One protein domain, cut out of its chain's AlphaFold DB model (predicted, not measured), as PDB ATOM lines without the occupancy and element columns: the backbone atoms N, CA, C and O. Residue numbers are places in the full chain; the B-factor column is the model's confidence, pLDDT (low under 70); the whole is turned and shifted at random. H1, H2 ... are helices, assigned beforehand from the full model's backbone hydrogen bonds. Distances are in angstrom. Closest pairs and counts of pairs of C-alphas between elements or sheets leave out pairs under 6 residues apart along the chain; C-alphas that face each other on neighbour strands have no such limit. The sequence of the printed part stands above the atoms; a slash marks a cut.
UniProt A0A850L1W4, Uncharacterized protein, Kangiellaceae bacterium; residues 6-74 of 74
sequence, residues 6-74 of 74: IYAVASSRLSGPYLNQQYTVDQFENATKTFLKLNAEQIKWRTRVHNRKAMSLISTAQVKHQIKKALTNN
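What this domain is: This is residues 6 to 74 of the 74 residues of an uncharacterized protein of Kangiellaceae bacterium (UniProt A0A850L1W4). There is little regular structure here: an elongated, mostly loop-built domain with helix H3 at one end and helix H2 toward the other, and the small helix H1 off to one side between them. Residues 6 to 7 pair with residues 25 to 26, parallel, in the middle. The printed part has 69 residues with three named helices, H1, H2, H3, and no named strand; the class is all helix, with 26 residues in named elements. It is compact, with a radius of gyration of the C-alphas of 12.7 A, and spans 38 by 24 by 16 A.

How they stand to each other: H3, residues 60 to 72, touches no helix and is apart from H2, residues 28 to 36, and H1, residues 12 to 15. H1 and H2 are close but not clearly touching; their closest C-alphas, of Ser 12 and Phe 28, are 7.5 A apart. In H2 and H3 every O i to N i+4 pair is within hydrogen-bond range; H1 is too short for such a pair.

Where its parts are: H3 is 18.3 A long, from C-alpha 60 at (114.750, 176.102, 157.843) to C-alpha 72 at (129.685, 185.403, 162.742). H2 measures 10.8 A and H1 5.3 A.

The domain as a whole: The farthest C-alphas, of Lys 37 and Asn 74, are 39.1 A apart. Both links are long, and the printed part has no cut. Residues 73 to 74 are under pLDDT 70.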
ATOM      1  N   ILE A   6     123.515 173.567 150.019       90.88
ATOM      2  CA  ILE A   6     122.537 172.664 150.624       90.88
ATOM      3  C   ILE A   6     122.528 171.338 149.856       90.88
ATOM      4  O   ILE A   6     122.312 171.319 148.644       90.88
ATOM      5  N   TYR A   7     122.703 170.227 150.571       91.19
ATOM      6  CA  TYR A   7     122.876 168.895 150.001       91.19
ATOM      7  C   TYR A   7     121.866 167.894 150.566       91.19
ATOM      8  O   TYR A   7     121.842 167.619 151.756       91.19
ATOM      9  N   ALA A   8     121.037 167.321 149.695       88.94
ATOM     10  CA  ALA A   8     120.197 166.154 150.008       88.94
ATOM     11  C   ALA A   8     120.082 165.182 148.826       88.94
ATOM     12  O   ALA A   8     119.883 163.986 149.005       88.94
ATOM     13  N   VAL A   9     120.204 165.694 147.597       90.75
ATOM     14  CA  VAL A   9     120.104 164.903 146.358       90.75
ATOM     15  C   VAL A   9     121.456 164.344 145.917       90.75
ATOM     16  O   VAL A   9     121.510 163.275 145.312       90.75
ATOM     17  N   ALA A  10     122.543 165.049 146.217       90.62
ATOM     18  CA  ALA A  10     123.914 164.674 145.892       90.62
ATOM     19  C   ALA A  10     124.797 164.806 147.137       90.62
ATOM     20  O   ALA A  10     124.484 165.594 148.024       90.62
ATOM     21  N   SER A  11     125.892 164.050 147.183       88.12
ATOM     22  CA  SER A  11     126.854 164.117 148.284       88.12
ATOM     23  C   SER A  11     127.627 165.436 148.267       88.12
ATOM     24  O   SER A  11     128.269 165.753 147.260       88.12
ATOM     25  N   SER A  12     127.655 166.148 149.399       88.56
ATOM     26  CA  SER A  12     128.500 167.341 149.548       88.56
ATOM     27  C   SER A  12     129.993 167.022 149.417       88.56
ATOM     28  O   SER A  12     130.769 167.864 148.983       88.56
ATOM     29  N   ARG A  13     130.410 165.779 149.691       85.06
ATOM     30  CA  ARG A  13     131.811 165.355 149.544       85.06
ATOM     31  C   ARG A  13     132.280 165.322 148.087       85.06
ATOM     32  O   ARG A  13     133.476 165.401 147.840       85.06
ATOM     33  N   LEU A  14     131.353 165.170 147.136       85.00
ATOM     34  CA  LEU A  14     131.668 165.027 145.709       85.00
ATOM     35  C   LEU A  14     131.434 166.306 144.903       85.00
ATOM     36  O   LEU A  14     132.072 166.490 143.872       85.00
ATOM     37  N   SER A  15     130.487 167.144 145.323       84.19
ATOM     38  CA  SER A  15     130.113 168.365 144.593       84.19
ATOM     39  C   SER A  15     130.112 169.628 145.445       84.19
ATOM     40  O   SER A  15     129.831 170.692 144.913       84.19
ATOM     41  N   GLY A  16     130.395 169.505 146.742       82.44
ATOM     42  CA  GLY A  16     130.441 170.621 147.676       82.44
ATOM     43  C   GLY A  16     131.723 171.439 147.606       82.44
ATOM     44  O   GLY A  16     132.697 171.063 146.947       82.44
ATOM     45  N   PRO A  17     131.744 172.569 148.325       82.69
ATOM     46  CA  PRO A  17     132.843 173.505 148.281       82.69
ATOM     47  C   PRO A  17     134.016 172.924 149.071       82.69
ATOM     48  O   PRO A  17     133.930 172.747 150.286       82.69
ATOM     49  N   TYR A  18     135.131 172.663 148.385       79.06
ATOM     50  CA  TYR A  18     136.283 171.954 148.951       79.06
ATOM     51  C   TYR A  18     136.799 172.573 150.263       79.06
ATOM     52  O   TYR A  18     137.034 171.855 151.230       79.06
ATOM     53  N   LEU A  19     136.901 173.906 150.326       83.75
ATOM     54  CA  LEU A  19     137.442 174.637 151.484       83.75
ATOM     55  C   LEU A  19     136.388 175.058 152.522       83.75
ATOM     56  O   LEU A  19     136.747 175.510 153.602       83.75
ATOM     57  N   ASN A  20     135.093 174.933 152.213       81.62
ATOM     58  CA  ASN A  20     134.007 175.502 153.023       81.62
ATOM     59  C   ASN A  20     132.936 174.468 153.404       81.62
ATOM     60  O   ASN A  20     131.804 174.837 153.710       81.62
ATOM     61  N   GLN A  21     133.286 173.178 153.442       82.44
ATOM     62  CA  GLN A  21     132.354 172.105 153.824       82.44
ATOM     63  C   GLN A  21     131.742 172.319 155.216       82.44
ATOM     64  O   GLN A  21     130.599 171.964 155.459       82.44
ATOM     65  N   GLN A  22     132.456 172.986 156.126       84.06
ATOM     66  CA  GLN A  22     131.943 173.332 157.459       84.06
ATOM     67  C   GLN A  22     130.740 174.293 157.457       84.06
ATOM     68  O   GLN A  22     130.115 174.499 158.506       84.06
ATOM     69  N   TYR A  23     130.462 174.916 156.306       84.62
ATOM     70  CA  TYR A  23     129.345 175.823 156.085       84.62
ATOM     71  C   TYR A  23     128.207 175.201 155.275       84.62
ATOM     72  O   TYR A  23     127.213 175.880 155.043       84.62
ATOM     73  N   THR A  24     128.296 173.932 154.872       89.19
ATOM     74  CA  THR A  24     127.213 173.272 154.136       89.19
ATOM     75  C   THR A  24     126.210 172.622 155.082       89.19
ATOM     76  O   THR A  24     126.539 172.199 156.190       89.19
ATOM     77  N   VAL A  25     124.957 172.540 154.637       91.62
ATOM     78  CA  VAL A  25     123.957 171.675 155.273       91.62
ATOM     79  C   VAL A  25     123.845 170.421 154.428       91.62
ATOM     80  O   VAL A  25     123.330 170.483 153.312       91.62
ATOM     81  N   ASP A  26     124.330 169.297 154.951       93.31
ATOM     82  CA  ASP A  26     124.300 168.009 154.261       93.31
ATOM     83  C   ASP A  26     123.378 167.012 154.975       93.31
ATOM     84  O   ASP A  26     123.551 166.689 156.146       93.31
ATOM     85  N   GLN A  27     122.378 166.543 154.240       94.38
ATOM     86  CA  GLN A  27     121.435 165.494 154.605       94.38
ATOM     87  C   GLN A  27     121.441 164.357 153.573       94.38
ATOM     88  O   GLN A  27     120.519 163.545 153.557       94.38
ATOM     89  N   PHE A  28     122.441 164.275 152.690       94.25
ATOM     90  CA  PHE A  28     122.499 163.270 151.632       94.25
ATOM     91  C   PHE A  28     122.481 161.843 152.184       94.25
ATOM     92  O   PHE A  28     121.690 161.037 151.708       94.25
ATOM     93  N   GLU A  29     123.268 161.537 153.219       92.75
ATOM     94  CA  GLU A  29     123.269 160.200 153.839       92.75
ATOM     95  C   GLU A  29     121.904 159.849 154.458       92.75
ATOM     96  O   GLU A  29     121.410 158.724 154.328       92.75
ATOM     97  N   ASN A  30     121.236 160.832 155.065       94.19
ATOM     98  CA  ASN A  30     119.879 160.650 155.572       94.19
ATOM     99  C   ASN A  30     118.883 160.442 154.424       94.19
ATOM    100  O   ASN A  30     118.047 159.547 154.488       94.19
ATOM    101  N   ALA A  31     119.014 161.185 153.327       94.88
ATOM    102  CA  ALA A  31     118.181 161.025 152.144       94.88
ATOM    103  C   ALA A  31     118.384 159.660 151.463       94.88
ATOM    104  O   ALA A  31     117.406 159.020 151.070       94.88
ATOM    105  N   THR A  32     119.617 159.160 151.356       94.31
ATOM    106  CA  THR A  32     119.891 157.825 150.803       94.31
ATOM    107  C   THR A  32     119.316 156.735 151.698       94.31
ATOM    108  O   THR A  32     118.705 155.793 151.191       94.31
ATOM    109  N   LYS A  33     119.411 156.889 153.021       95.06
ATOM    110  CA  LYS A  33     118.819 155.944 153.972       95.06
ATOM    111  C   LYS A  33     117.292 155.947 153.905       95.06
ATOM    112  O   LYS A  33     116.680 154.886 153.836       95.06
ATOM    113  N   THR A  34     116.667 157.123 153.865       95.12
ATOM    114  CA  THR A  34     115.204 157.265 153.853       95.12
ATOM    115  C   THR A  34     114.576 156.847 152.523       95.12
ATOM    116  O   THR A  34     113.563 156.152 152.523       95.12
ATOM    117  N   PHE A  35     115.145 157.261 151.386       94.50
ATOM    118  CA  PHE A  35     114.503 157.096 150.075       94.50
ATOM    119  C   PHE A  35     115.064 155.946 149.244       94.50
ATOM    120  O   PHE A  35     114.327 155.380 148.441       94.50
ATOM    121  N   LEU A  36     116.341 155.600 149.418       92.12
ATOM    122  CA  LEU A  36     116.993 154.517 148.671       92.12
ATOM    123  C   LEU A  36     117.235 153.271 149.532       92.12
ATOM    124  O   LEU A  36     117.585 152.230 148.987       92.12
ATOM    125  N   LYS A  37     117.024 153.364 150.856       94.12
ATOM    126  CA  LYS A  37     117.299 152.297 151.834       94.12
ATOM    127  C   LYS A  37     118.758 151.821 151.799       94.12
ATOM    128  O   LYS A  37     119.034 150.650 152.033       94.12
ATOM    129  N   LEU A  38     119.678 152.740 151.497       93.12
ATOM    130  CA  LEU A  38     121.117 152.485 151.448       93.12
ATOM    131  C   LEU A  38     121.807 153.061 152.687       93.12
ATOM    132  O   LEU A  38     121.540 154.201 153.075       93.12
ATOM    133  N   ASN A  39     122.728 152.293 153.261       89.38
ATOM    134  CA  ASN A  39     123.671 152.768 154.273       89.38
ATOM    135  C   ASN A  39     124.907 153.398 153.614       89.38
ATOM    136  O   ASN A  39     125.173 153.138 152.441       89.38
ATOM    137  N   ALA A  40     125.679 154.190 154.367       83.56
ATOM    138  CA  ALA A  40     126.830 154.949 153.856       83.56
ATOM    139  C   ALA A  40     127.830 154.090 153.055       83.56
ATOM    140  O   ALA A  40     128.267 154.486 151.978       83.56
ATOM    141  N   GLU A  41     128.112 152.876 153.527       87.12
ATOM    142  CA  GLU A  41     129.024 151.911 152.892       87.12
ATOM    143  C   GLU A  41     128.512 151.375 151.542       87.12
ATOM    144  O   GLU A  41     129.289 150.918 150.708       87.12
ATOM    145  N   GLN A  42     127.200 151.435 151.303       88.00
ATOM    146  CA  GLN A  42     126.553 150.938 150.085       88.00
ATOM    147  C   GLN A  42     126.394 152.032 149.020       88.00
ATOM    148  O   GLN A  42     125.969 151.751 147.894       88.00
ATOM    149  N   ILE A  43     126.700 153.289 149.360       88.25
ATOM    150  CA  ILE A  43     126.558 154.426 148.456       88.25
ATOM    151  C   ILE A  43     127.654 154.352 147.394       88.25
ATOM    152  O   ILE A  43     128.825 154.638 147.639       88.25
ATOM    153  N   LYS A  44     127.259 154.023 146.163       88.94
ATOM    154  CA  LYS A  44     128.166 154.073 145.015       88.94
ATOM    155  C   LYS A  44     128.498 155.519 144.652       88.94
ATOM    156  O   LYS A  44     127.667 156.425 144.790       88.94
ATOM    157  N   TRP A  45     129.686 155.721 144.090       83.44
ATOM    158  CA  TRP A  45     130.038 156.973 143.423       83.44
ATOM    159  C   TRP A  45     128.945 157.363 142.411       83.44
ATOM    160  O   TRP A  45     128.365 156.492 141.763       83.44
ATOM    161  N   ARG A  46     128.648 158.665 142.282       86.75
ATOM    162  CA  ARG A  46     127.552 159.224 141.454       86.75
ATOM    163  C   ARG A  46     126.117 158.885 141.882       86.75
ATOM    164  O   ARG A  46     125.196 159.281 141.174       86.75
ATOM    165  N   THR A  47     125.894 158.263 143.041       90.94
ATOM    166  CA  THR A  47     124.526 158.087 143.561       90.94
ATOM    167  C   THR A  47     123.814 159.438 143.687       90.94
ATOM    168  O   THR A  47     124.400 160.445 144.107       90.94
ATOM    169  N   ARG A  48     122.541 159.459 143.289       92.44
ATOM    170  CA  ARG A  48     121.645 160.611 143.389       92.44
ATOM    171  C   ARG A  48     120.314 160.170 143.977       92.44
ATOM    172  O   ARG A  48     119.760 159.149 143.576       92.44
ATOM    173  N   VAL A  49     119.784 160.954 144.909       93.25
ATOM    174  CA  VAL A  49     118.446 160.724 145.461       93.25
ATOM    175  C   VAL A  49     117.429 161.406 144.552       93.25
ATOM    176  O   VAL A  49     117.161 162.598 144.675       93.25
ATOM    177  N   HIS A  50     116.842 160.650 143.626       91.25
ATOM    178  CA  HIS A  50     115.804 161.146 142.715       91.25
ATOM    179  C   HIS A  50     114.428 161.215 143.396       91.25
ATOM    180  O   HIS A  50     113.463 160.592 142.960       91.25
ATOM    181  N   ASN A  51     114.327 161.969 144.492       92.56
ATOM    182  CA  ASN A  51     113.076 162.179 145.212       92.56
ATOM    183  C   ASN A  51     112.902 163.656 145.572       92.56
ATOM    184  O   ASN A  51     113.742 164.237 146.256       92.56
ATOM    185  N   ARG A  52     111.778 164.261 145.165       90.69
ATOM    186  CA  ARG A  52     111.485 165.678 145.457       90.69
ATOM    187  C   ARG A  52     111.391 165.970 146.958       90.69
ATOM    188  O   ARG A  52     111.650 167.093 147.370       90.69
ATOM    189  N   LYS A  53     111.068 164.963 147.778       93.25
ATOM    190  CA  LYS A  53     111.006 165.071 149.242       93.25
ATOM    191  C   LYS A  53     112.384 165.033 149.916       93.25
ATOM    192  O   LYS A  53     112.454 165.268 151.115       93.25
ATOM    193  N   ALA A  54     113.474 164.776 149.184       93.00
ATOM    194  CA  ALA A  54     114.824 164.742 149.756       93.00
ATOM    195  C   ALA A  54     115.215 166.077 150.400       93.00
ATOM    196  O   ALA A  54     115.681 166.103 151.534       93.00
ATOM    197  N   MET A  55     114.938 167.192 149.720       92.62
ATOM    198  CA  MET A  55     115.215 168.530 150.251       92.62
ATOM    199  C   MET A  55     114.365 168.869 151.480       92.62
ATOM    200  O   MET A  55     114.789 169.667 152.307       92.62
ATOM    201  N   SER A  56     113.200 168.237 151.650       93.81
ATOM    202  CA  SER A  56     112.346 168.437 152.827       93.81
ATOM    203  C   SER A  56     112.957 167.885 154.120       93.81
ATOM    204  O   SER A  56     112.487 168.232 155.198       93.81
ATOM    205  N   LEU A  57     114.010 167.060 154.036       94.25
ATOM    206  CA  LEU A  57     114.791 166.631 155.202       94.25
ATOM    207  C   LEU A  57     115.629 167.768 155.805       94.25
ATOM    208  O   LEU A  57     116.154 167.635 156.910       94.25
ATOM    209  N   ILE A  58     115.778 168.875 155.078       94.50
ATOM    210  CA  ILE A  58     116.529 170.039 155.522       94.50
ATOM    211  C   ILE A  58     115.554 171.048 156.105       94.50
ATOM    212  O   ILE A  58     114.698 171.596 155.409       94.50
ATOM    213  N   SER A  59     115.691 171.305 157.403       94.12
ATOM    214  CA  SER A  59     114.848 172.282 158.086       94.12
ATOM    215  C   SER A  59     115.349 173.712 157.878       94.12
ATOM    216  O   SER A  59     116.550 173.984 157.797       94.12
ATOM    217  N   THR A  60     114.419 174.668 157.883       93.81
ATOM    218  CA  THR A  60     114.750 176.102 157.843       93.81
ATOM    219  C   THR A  60     115.578 176.535 159.055       93.81
ATOM    220  O   THR A  60     116.408 177.435 158.940       93.81
ATOM    221  N   ALA A  61     115.400 175.877 160.203       93.69
ATOM    222  CA  ALA A  61     116.192 176.112 161.405       93.69
ATOM    223  C   ALA A  61     117.674 175.755 161.199       93.69
ATOM    224  O   ALA A  61     118.540 176.565 161.526       93.69
ATOM    225  N   GLN A  62     117.968 174.594 160.599       91.44
ATOM    226  CA  GLN A  62     119.340 174.186 160.267       91.44
ATOM    227  C   GLN A  62     120.003 175.181 159.311       91.44
ATOM    228  O   GLN A  62     121.132 175.605 159.546       91.44
ATOM    229  N   VAL A  63     119.276 175.620 158.280       92.00
ATOM    230  CA  VAL A  63     119.776 176.614 157.318       92.00
ATOM    231  C   VAL A  63     120.087 177.944 158.007       92.00
ATOM    232  O   VAL A  63     121.187 178.472 157.857       92.00
ATOM    233  N   LYS A  64     119.163 178.472 158.821       92.75
ATOM    234  CA  LYS A  64     119.375 179.725 159.569       92.75
ATOM    235  C   LYS A  64     120.569 179.636 160.516       92.75
ATOM    236  O   LYS A  64     121.352 180.581 160.593       92.75
ATOM    237  N   HIS A  65     120.717 178.514 161.219       91.50
ATOM    238  CA  HIS A  65     121.857 178.283 162.103       91.50
ATOM    239  C   HIS A  65     123.177 178.335 161.328       91.50
ATOM    240  O   HIS A  65     124.113 179.026 161.734       91.50
ATOM    241  N   GLN A  66     123.224 177.671 160.175       89.69
ATOM    242  CA  GLN A  66     124.432 177.584 159.370       89.69
ATOM    243  C   GLN A  66     124.821 178.926 158.737       89.69
ATOM    244  O   GLN A  66     125.997 179.294 158.750       89.69
ATOM    245  N   ILE A  67     123.837 179.698 158.264       90.00
ATOM    246  CA  ILE A  67     124.047 181.065 157.770       90.00
ATOM    247  C   ILE A  67     124.580 181.962 158.890       90.00
ATOM    248  O   ILE A  67     125.563 182.673 158.694       90.00
ATOM    249  N   LYS A  68     123.984 181.900 160.088       90.88
ATOM    250  CA  LYS A  68     124.458 182.679 161.239       90.88
ATOM    251  C   LYS A  68     125.916 182.351 161.564       90.88
ATOM    252  O   LYS A  68     126.709 183.267 161.764       90.88
ATOM    253  N   LYS A  69     126.289 181.068 161.559       88.50
ATOM    254  CA  LYS A  69     127.677 180.633 161.770       88.50
ATOM    255  C   LYS A  69     128.625 181.223 160.718       88.50
ATOM    256  O   LYS A  69     129.667 181.754 161.081       88.50
ATOM    257  N   ALA A  70     128.246 181.184 159.440       86.06
ATOM    258  CA  ALA A  70     129.056 181.728 158.348       86.06
ATOM    259  C   ALA A  70     129.232 183.259 158.407       86.06
ATOM    260  O   ALA A  70     130.252 183.766 157.949       86.06
ATOM    261  N   LEU A  71     128.253 183.983 158.962       86.94
ATOM    262  CA  LEU A  71     128.302 185.440 159.134       86.94
ATOM    263  C   LEU A  71     129.044 185.883 160.400       86.94
ATOM    264  O   LEU A  71     129.575 186.984 160.421       86.94
ATOM    265  N   THR A  72     129.059 185.055 161.449       84.00
ATOM    266  CA  THR A  72     129.685 185.403 162.742       84.00
ATOM    267  C   THR A  72     131.181 185.068 162.772       84.00
ATOM    268  O   THR A  72     131.925 185.668 163.533       84.00
ATOM    269  N   ASN A  73     131.634 184.123 161.939       63.16
ATOM    270  CA  ASN A  73     133.046 183.740 161.800       63.16
ATOM    271  C   ASN A  73     133.822 184.610 160.782       63.16
ATOM    272  O   ASN A  73     134.816 184.143 160.223       63.16
ATOM    273  N   ASN A  74     133.343 185.825 160.502       51.88
ATOM    274  CA  ASN A  74     133.950 186.791 159.581       51.88
ATOM    275  C   ASN A  74     134.459 188.009 160.349       51.88
ATOM    276  O   ASN A  74     133.695 188.498 161.211       51.88
TER     277      ASN A  74